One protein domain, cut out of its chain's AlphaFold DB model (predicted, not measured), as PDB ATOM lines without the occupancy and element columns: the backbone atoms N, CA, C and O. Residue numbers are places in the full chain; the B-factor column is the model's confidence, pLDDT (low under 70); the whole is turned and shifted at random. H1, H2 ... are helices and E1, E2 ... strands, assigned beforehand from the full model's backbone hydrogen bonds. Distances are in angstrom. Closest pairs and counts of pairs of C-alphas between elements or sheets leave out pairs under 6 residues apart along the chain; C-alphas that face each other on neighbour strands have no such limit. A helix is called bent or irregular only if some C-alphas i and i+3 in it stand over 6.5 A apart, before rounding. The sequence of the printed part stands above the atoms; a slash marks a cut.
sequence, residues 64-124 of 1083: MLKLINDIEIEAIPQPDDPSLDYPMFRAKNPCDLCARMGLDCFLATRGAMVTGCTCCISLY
ATOM      1  N   MET A  64      55.224  57.353  45.990       69.38
ATOM      2  CA  MET A  64      54.468  57.186  44.744       69.38
ATOM      3  C   MET A  64      54.935  55.936  43.991       69.38
ATOM      4  O   MET A  64      56.069  55.881  43.515       69.38
ATOM      5  N   LEU A  65      54.055  54.947  43.827       70.44
ATOM      6  CA  LEU A  65      54.317  53.745  43.032       70.44
ATOM      7  C   LEU A  65      53.659  53.843  41.655       70.44
ATOM      8  O   LEU A  65      52.462  54.110  41.567       70.44
ATOM      9  N   LYS A  66      54.417  53.570  40.589       68.44
ATOM     10  CA  LYS A  66      53.905  53.462  39.213       68.44
ATOM     11  C   LYS A  66      53.545  52.014  38.887       68.44
ATOM     12  O   LYS A  66      54.407  51.139  38.931       68.44
ATOM     13  N   LEU A  67      52.286  51.767  38.527       67.38
ATOM     14  CA  LEU A  67      51.840  50.492  37.951       67.38
ATOM     15  C   LEU A  67      52.025  50.492  36.422       67.38
ATOM     16  O   LEU A  67      52.223  51.540  35.812       67.38
ATOM     17  N   ILE A  68      51.893  49.317  35.791       61.31
ATOM     18  CA  ILE A  68      52.104  49.084  34.342       61.31
ATOM     19  C   ILE A  68      51.304  50.031  33.419       61.31
ATOM     20  O   ILE A  68      51.703  50.251  32.280       61.31
ATOM     21  N   ASN A  69      50.204  50.617  33.902       57.75
ATOM     22  CA  ASN A  69      49.327  51.512  33.135       57.75
ATOM     23  C   ASN A  69      49.614  53.016  33.383       57.75
ATOM     24  O   ASN A  69      48.699  53.827  33.255       57.75
ATOM     25  N   ASP A  70      50.834  53.379  33.804       57.88
ATOM     26  CA  ASP A  70      51.256  54.737  34.219       57.88
ATOM     27  C   ASP A  70      50.442  55.347  35.381       57.88
ATOM     28  O   ASP A  70      50.453  56.556  35.619       57.88
ATOM     29  N   ILE A  71      49.743  54.506  36.146       65.75
ATOM     30  CA  ILE A  71      48.937  54.929  37.295       65.75
ATOM     31  C   ILE A  71      49.846  55.041  38.518       65.75
ATOM     32  O   ILE A  71      50.396  54.041  38.986       65.75
ATOM     33  N   GLU A  72      49.996  56.267  39.015       71.44
ATOM     34  CA  GLU A  72      50.725  56.600  40.239       71.44
ATOM     35  C   GLU A  72      49.813  56.460  41.468       71.44
ATOM     36  O   GLU A  72      48.709  57.008  41.496       71.44
ATOM     37  N   ILE A  73      50.269  55.731  42.490       73.44
ATOM     38  CA  ILE A  73      49.514  55.465  43.724       73.44
ATOM     39  C   ILE A  73      50.374  55.821  44.936       73.44
ATOM     40  O   ILE A  73      51.484  55.312  45.073       73.44
ATOM     41  N   GLU A  74      49.839  56.643  45.840       75.50
ATOM     42  CA  GLU A  74      50.418  56.843  47.172       75.50
ATOM     43  C   GLU A  74      50.346  55.537  47.976       75.50
ATOM     44  O   GLU A  74      49.259  55.037  48.290       75.50
ATOM     45  N   ALA A  75      51.504  54.996  48.343       75.62
ATOM     46  CA  ALA A  75      51.632  53.819  49.186       75.62
ATOM     47  C   ALA A  75      52.510  54.111  50.409       75.62
ATOM     48  O   ALA A  75      53.372  54.991  50.395       75.62
ATOM     49  N   ILE A  76      52.257  53.379  51.487       75.69
ATOM     50  CA  ILE A  76      52.945  53.506  52.767       75.69
ATOM     51  C   ILE A  76      53.925  52.323  52.875       75.69
ATOM     52  O   ILE A  76      53.475  51.172  52.797       75.69
ATOM     53  N   PRO A  77      55.243  52.570  53.017       62.06
ATOM     54  CA  PRO A  77      56.205  51.535  53.393       62.06
ATOM     55  C   PRO A  77      55.865  50.967  54.776       62.06
ATOM     56  O   PRO A  77      55.441  51.716  55.657       62.06
ATOM     57  N   GLN A  78      56.057  49.666  54.993       61.22
ATOM     58  CA  GLN A  78      56.076  49.137  56.362       61.22
ATOM     59  C   GLN A  78      57.459  49.402  56.986       61.22
ATOM     60  O   GLN A  78      58.447  49.374  56.252       61.22
ATOM     61  N   PRO A  79      57.548  49.711  58.293       53.50
ATOM     62  CA  PRO A  79      58.791  50.213  58.885       53.50
ATOM     63  C   PRO A  79      59.845  49.134  59.195       53.50
ATOM     64  O   PRO A  79      60.987  49.489  59.473       53.50
ATOM     65  N   ASP A  80      59.490  47.846  59.122       54.59
ATOM     66  CA  ASP A  80      60.198  46.768  59.831       54.59
ATOM     67  C   ASP A  80      60.890  45.724  58.922       54.59
ATOM     68  O   ASP A  80      60.929  44.544  59.263       54.59
ATOM     69  N   ASP A  81      61.443  46.120  57.767       46.72
ATOM     70  CA  ASP A  81      62.294  45.226  56.955       46.72
ATOM     71  C   ASP A  81      63.539  45.942  56.379       46.72
ATOM     72  O   ASP A  81      63.431  46.698  55.408       46.72
ATOM     73  N   PRO A  82      64.744  45.718  56.946       50.53
ATOM     74  CA  PRO A  82      66.000  46.235  56.401       50.53
ATOM     75  C   PRO A  82      66.545  45.420  55.207       50.53
ATOM     76  O   PRO A  82      67.575  45.793  54.642       50.53
ATOM     77  N   SER A  83      65.889  44.326  54.796       55.94
ATOM     78  CA  SER A  83      66.292  43.456  53.684       55.94
ATOM     79  C   SER A  83      65.435  43.685  52.425       55.94
ATOM     80  O   SER A  83      64.436  43.022  52.163       55.94
ATOM     81  N   LEU A  84      65.851  44.653  51.600       52.22
ATOM     82  CA  LEU A  84      65.096  45.215  50.462       52.22
ATOM     83  C   LEU A  84      64.873  44.294  49.226       52.22
ATOM     84  O   LEU A  84      64.774  44.785  48.100       52.22
ATOM     85  N   ASP A  85      64.744  42.977  49.402       53.00
ATOM     86  CA  ASP A  85      64.547  42.017  48.301       53.00
ATOM     87  C   ASP A  85      63.067  41.841  47.881       53.00
ATOM     88  O   ASP A  85      62.785  41.556  46.713       53.00
ATOM     89  N   TYR A  86      62.098  42.075  48.784       55.06
ATOM     90  CA  TYR A  86      60.654  41.959  48.489       55.06
ATOM     91  C   TYR A  86      59.825  43.202  48.878       55.06
ATOM     92  O   TYR A  86      58.971  43.136  49.764       55.06
ATOM     93  N   PRO A  87      59.989  44.338  48.169       67.19
ATOM     94  CA  PRO A  87      59.251  45.574  48.434       67.19
ATOM     95  C   PRO A  87      57.757  45.481  48.045       67.19
ATOM     96  O   PRO A  87      57.334  45.868  46.943       67.19
ATOM     97  N   MET A  88      56.955  44.963  48.983       71.69
ATOM     98  CA  MET A  88      55.500  45.120  49.046       71.69
ATOM     99  C   MET A  88      55.138  46.393  49.820       71.69
ATOM    100  O   MET A  88      55.734  46.689  50.850       71.69
ATOM    101  N   PHE A  89      54.112  47.114  49.371       77.94
ATOM    102  CA  PHE A  89      53.644  48.335  50.031       77.94
ATOM    103  C   PHE A  89      52.134  48.290  50.264       77.94
ATOM    104  O   PHE A  89      51.384  47.756  49.442       77.94
ATOM    105  N   ARG A  90      51.664  48.905  51.352       80.81
ATOM    106  CA  ARG A  90      50.230  49.074  51.624       80.81
ATOM    107  C   ARG A  90      49.739  50.331  50.905       80.81
ATOM    108  O   ARG A  90      50.260  51.416  51.149       80.81
ATOM    109  N   ALA A  91      48.757  50.217  50.013       83.00
ATOM    110  CA  ALA A  91      48.182  51.391  49.358       83.00
ATOM    111  C   ALA A  91      47.514  52.305  50.405       83.00
ATOM    112  O   ALA A  91      46.728  51.829  51.226       83.00
ATOM    113  N   LYS A  92      47.812  53.615  50.380       78.31
ATOM    114  CA  LYS A  92      47.313  54.596  51.367       78.31
ATOM    115  C   LYS A  92      45.784  54.677  51.383       78.31
ATOM    116  O   LYS A  92      45.184  54.877  52.433       78.31
ATOM    117  N   ASN A  93      45.173  54.493  50.217       78.19
ATOM    118  CA  ASN A  93      43.751  54.213  50.061       78.19
ATOM    119  C   ASN A  93      43.609  52.781  49.512       78.19
ATOM    120  O   ASN A  93      44.362  52.430  48.603       78.19
ATOM    121  N   PRO A  94      42.665  51.954  49.990       83.88
ATOM    122  CA  PRO A  94      42.386  50.653  49.389       83.88
ATOM    123  C   PRO A  94      41.596  50.780  48.075       83.88
ATOM    124  O   PRO A  94      40.827  51.720  47.887       83.88
ATOM    125  N   CYS A  95      41.741  49.803  47.173       87.19
ATOM    126  CA  CYS A  95      40.916  49.731  45.959       87.19
ATOM    127  C   CYS A  95      39.443  49.399  46.278       87.19
ATOM    128  O   CYS A  95      39.141  48.817  47.318       87.19
ATOM    129  N   ASP A  96      38.529  49.682  45.346       82.62
ATOM    130  CA  ASP A  96      37.066  49.608  45.511       82.62
ATOM    131  C   ASP A  96      36.535  48.234  45.963       82.62
ATOM    132  O   ASP A  96      35.409  48.138  46.455       82.62
ATOM    133  N   LEU A  97      37.290  47.149  45.750       84.44
ATOM    134  CA  LEU A  97      36.952  45.820  46.266       84.44
ATOM    135  C   LEU A  97      37.484  45.624  47.690       84.44
ATOM    136  O   LEU A  97      36.713  45.270  48.575       84.44
ATOM    137  N   CYS A  98      38.770  45.900  47.923       87.06
ATOM    138  CA  CYS A  98      39.389  45.853  49.250       87.06
ATOM    139  C   CYS A  98      38.637  46.736  50.260       87.06
ATOM    140  O   CYS A  98      38.318  46.274  51.349       87.06
ATOM    141  N   ALA A  99      38.256  47.950  49.852       86.44
ATOM    142  CA  ALA A  99      37.484  48.899  50.652       86.44
ATOM    143  C   ALA A  99      36.117  48.346  51.095       86.44
ATOM    144  O   ALA A  99      35.718  48.547  52.237       86.44
ATOM    145  N   ARG A 100      35.404  47.628  50.212       82.00
ATOM    146  CA  ARG A 100      34.104  47.006  50.533       82.00
ATOM    147  C   ARG A 100      34.230  45.716  51.338       82.00
ATOM    148  O   ARG A 100      33.342  45.411  52.121       82.00
ATOM    149  N   MET A 101      35.317  44.970  51.145       80.62
ATOM    150  CA  MET A 101      35.581  43.713  51.853       80.62
ATOM    151  C   MET A 101      36.302  43.906  53.200       80.62
ATOM    152  O   MET A 101      36.542  42.919  53.887       80.62
ATOM    153  N   GLY A 102      36.690  45.136  53.562       82.56
ATOM    154  CA  GLY A 102      37.483  45.417  54.767       82.56
ATOM    155  C   GLY A 102      38.916  44.866  54.720       82.56
ATOM    156  O   GLY A 102      39.498  44.600  55.765       82.56
ATOM    157  N   LEU A 103      39.474  44.654  53.521       84.06
ATOM    158  CA  LEU A 103      40.778  44.009  53.323       84.06
ATOM    159  C   LEU A 103      41.898  45.023  53.090       84.06
ATOM    160  O   LEU A 103      41.734  45.981  52.331       84.06
ATOM    161  N   ASP A 104      43.075  44.744  53.646       81.94
ATOM    162  CA  ASP A 104      44.271  45.539  53.389       81.94
ATOM    163  C   ASP A 104      44.794  45.377  51.960       81.94
ATOM    164  O   ASP A 104      44.926  44.280  51.423       81.94
ATOM    165  N   CYS A 105      45.072  46.507  51.311       87.75
ATOM    166  CA  CYS A 105      45.292  46.566  49.873       87.75
ATOM    167  C   CYS A 105      46.785  46.672  49.532       87.75
ATOM    168  O   CYS A 105      47.305  47.767  49.310       87.75
ATOM    169  N   PHE A 106      47.472  45.531  49.469       87.69
ATOM    170  CA  PHE A 106      48.906  45.479  49.172       87.69
ATOM    171  C   PHE A 106      49.222  45.504  47.668       87.69
ATOM    172  O   PHE A 106      48.551  44.865  46.851       87.69
ATOM    173  N   LEU A 107      50.280  46.232  47.314       81.44
ATOM    174  CA  LEU A 107      50.830  46.381  45.968       81.44
ATOM    175  C   LEU A 107      52.258  45.824  45.940       81.44
ATOM    176  O   LEU A 107      53.087  46.194  46.771       81.44
ATOM    177  N   ALA A 108      52.551  44.968  44.962       77.69
ATOM    178  CA  ALA A 108      53.904  44.497  44.679       77.69
ATOM    179  C   ALA A 108      54.471  45.258  43.473       77.69
ATOM    180  O   ALA A 108      53.771  45.463  42.482       77.69
ATOM    181  N   THR A 109      55.741  45.653  43.539       61.94
ATOM    182  CA  THR A 109      56.404  46.466  42.499       61.94
ATOM    183  C   THR A 109      57.089  45.650  41.397       61.94
ATOM    184  O   THR A 109      57.583  46.220  40.425       61.94
ATOM    185  N   ARG A 110      57.112  44.311  41.501       58.56
ATOM    186  CA  ARG A 110      57.809  43.422  40.556       58.56
ATOM    187  C   ARG A 110      57.023  42.136  40.268       58.56
ATOM    188  O   ARG A 110      56.248  41.661  41.095       58.56
ATOM    189  N   GLY A 111      57.246  41.553  39.088       61.00
ATOM    190  CA  GLY A 111      56.628  40.291  38.655       61.00
ATOM    191  C   GLY A 111      55.215  40.439  38.070       61.00
ATOM    192  O   GLY A 111      54.777  41.528  37.715       61.00
ATOM    193  N   ALA A 112      54.478  39.329  37.958       54.75
ATOM    194  CA  ALA A 112      53.138  39.313  37.349       54.75
ATOM    195  C   ALA A 112      52.068  40.092  38.152       54.75
ATOM    196  O   ALA A 112      50.996  40.399  37.628       54.75
ATOM    197  N   MET A 113      52.360  40.425  39.414       57.53
ATOM    198  CA  MET A 113      51.420  41.066  40.338       57.53
ATOM    199  C   MET A 113      51.280  42.586  40.155       57.53
ATOM    200  O   MET A 113      50.387  43.173  40.748       57.53
ATOM    201  N   VAL A 114      52.059  43.232  39.277       62.25
ATOM    202  CA  VAL A 114      51.979  44.694  39.014       62.25
ATOM    203  C   VAL A 114      50.719  45.088  38.193       62.25
ATOM    204  O   VAL A 114      50.569  46.215  37.726       62.25
ATOM    205  N   THR A 115      49.780  44.153  38.003       69.88
ATOM    206  CA  THR A 115      48.514  44.322  37.261       69.88
ATOM    207  C   THR A 115      47.292  44.576  38.162       69.88
ATOM    208  O   THR A 115      46.172  44.722  37.666       69.88
ATOM    209  N   GLY A 116      47.487  44.688  39.481       78.62
ATOM    210  CA  GLY A 116      46.457  45.007  40.475       78.62
ATOM    211  C   GLY A 116      46.997  44.859  41.901       78.62
ATOM    212  O   GLY A 116      48.177  44.583  42.089       78.62
ATOM    213  N   CYS A 117      46.154  45.013  42.925       87.44
ATOM    214  CA  CYS A 117      46.551  44.621  44.281       87.44
ATOM    215  C   CYS A 117      46.519  43.093  44.451       87.44
ATOM    216  O   CYS A 117      45.724  42.399  43.804       87.44
ATOM    217  N   THR A 118      47.353  42.569  45.352       85.69
ATOM    218  CA  THR A 118      47.500  41.119  45.585       85.69
ATOM    219  C   THR A 118      46.165  40.455  45.933       85.69
ATOM    220  O   THR A 118      45.857  39.384  45.417       85.69
ATOM    221  N   CYS A 119      45.312  41.120  46.719       83.06
ATOM    222  CA  CYS A 119      43.980  40.632  47.079       83.06
ATOM    223  C   CYS A 119      43.041  40.493  45.869       83.06
ATOM    224  O   CYS A 119      42.377  39.468  45.730       83.06
ATOM    225  N   CYS A 120      42.987  41.486  44.970       85.25
ATOM    226  CA  CYS A 120      42.142  41.406  43.769       85.25
ATOM    227  C   CYS A 120      42.603  40.287  42.829       85.25
ATOM    228  O   CYS A 120      41.772  39.533  42.321       85.25
ATOM    229  N   ILE A 121      43.920  40.143  42.652       82.19
ATOM    230  CA  ILE A 121      44.523  39.089  41.827       82.19
ATOM    231  C   ILE A 121      44.195  37.705  42.410       82.19
ATOM    232  O   ILE A 121      43.673  36.853  41.693       82.19
ATOM    233  N   SER A 122      44.400  37.502  43.716       82.38
ATOM    234  CA  SER A 122      44.099  36.237  44.410       82.38
ATOM    235  C   SER A 122      42.611  35.866  44.393       82.38
ATOM    236  O   SER A 122      42.269  34.685  44.328       82.38
ATOM    237  N   LEU A 123      41.713  36.857  44.406       80.75
ATOM    238  CA  LEU A 123      40.260  36.664  44.297       80.75
ATOM    239  C   LEU A 123      39.755  36.566  42.842       80.75
ATOM    240  O   LEU A 123      38.548  36.408  42.627       80.75
ATOM    241  N   TYR A 124      40.648  36.657  41.846       78.81
ATOM    242  CA  TYR A 124      40.328  36.707  40.414       78.81
ATOM    243  C   TYR A 124      39.284  37.793  40.078       78.81
ATOM    244  O   TYR A 124      38.288  37.540  39.392       78.81
TER     245      TYR A 124
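AT A GLANCE: This is residues 64 to 124 of the 1083 residues of an uncharacterized protein of Cyphellophora europaea CBS 101466 (UniProt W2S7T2). A small sheet of four short strands, curled like part of a barrel, makes the core, with the short helices H2 and H3 grazing it where E4 forms one edge. The loop of residues 79 to 85 sticks out at one end of the longest axis, and H1 sits off the sheet at the other end. The printed part has 61 residues with three named helices and four named strands, in the order E1 E2 E3 H1 E4 H2 H3; the sheet runs E1 E2 E3 E4, all antiparallel. The class is mixed, helices and strands, with under half of the residues in named elements. The whole is compact, with a radius of gyration of the C-alphas of 11.4 A and spans of 32 by 24 by 20 A.

HOW THE PARTS SIT: E1, residues 64 to 66, and E2, residues 72 to 76, form a hairpin at 132 degrees, with N 65 and O 73 2.9 A apart, within hydrogen-bond range. E2 and E3, residues 88 to 91, form a second hairpin, with N 76 and O 90 at 2.8 A. E1, E2 and E3 make a meander, each strand the antiparallel neighbour of the one before. The pairing of E2 is staggered: residues 72 to 74 pair with E1, residues 75 to 76 with E3. H1, residues 96 to 101, is not on the sheet. E4, residues 106 to 108, is antiparallel to E3 at 137 degrees, with N 107 and O 89 at 2.8 A. H2, residues 112 to 115, only grazes the sheet with its residues 113 to 115; the closest C-alphas of E4 and H2, those of Ala 108 and Val 114, are 6.0 A apart. H3, residues 118 to 122, only grazes the sheet with its residues 118 to 120; its closest C-alphas to E4, those of Thr 118 and Phe 106, are 5.8 A apart. H1 and H3 only just touch, with 3 pairs of C-alphas within 8 A, the closest being Leu 97 and Cys 120 at 7.3 A. The O i to N i+4 pair of H3 is within hydrogen-bond range, as is 1 of 2 in H1; H2 is too short for such a pair.

IN THESE COORDINATES: E1 begins at C-alpha 64, (54.468, 57.186, 44.744). E2 is 13.1 A long, E3 9.6 A and H1 8.8 A. E1 is 6.7 A long, E4 6.8 A and H3 6.1 A. H2 is irregular, but only just: C-alphas 112 and 115 are 6.8 A apart. H3 ends at C-alpha 122, (44.099, 36.237, 44.410).

THE WHOLE: The C-alphas of Ser 83 and Arg 100, the two farthest apart, are 32.5 A apart. The printed part has no cut. The link from E2 to E3 is long, with 11 residues; the others are tight. The mean pLDDT of the printed part is 72.1, and it is under 70 at residue 64 and at residues 66 to 71, 77 to 87 and 109 to 115.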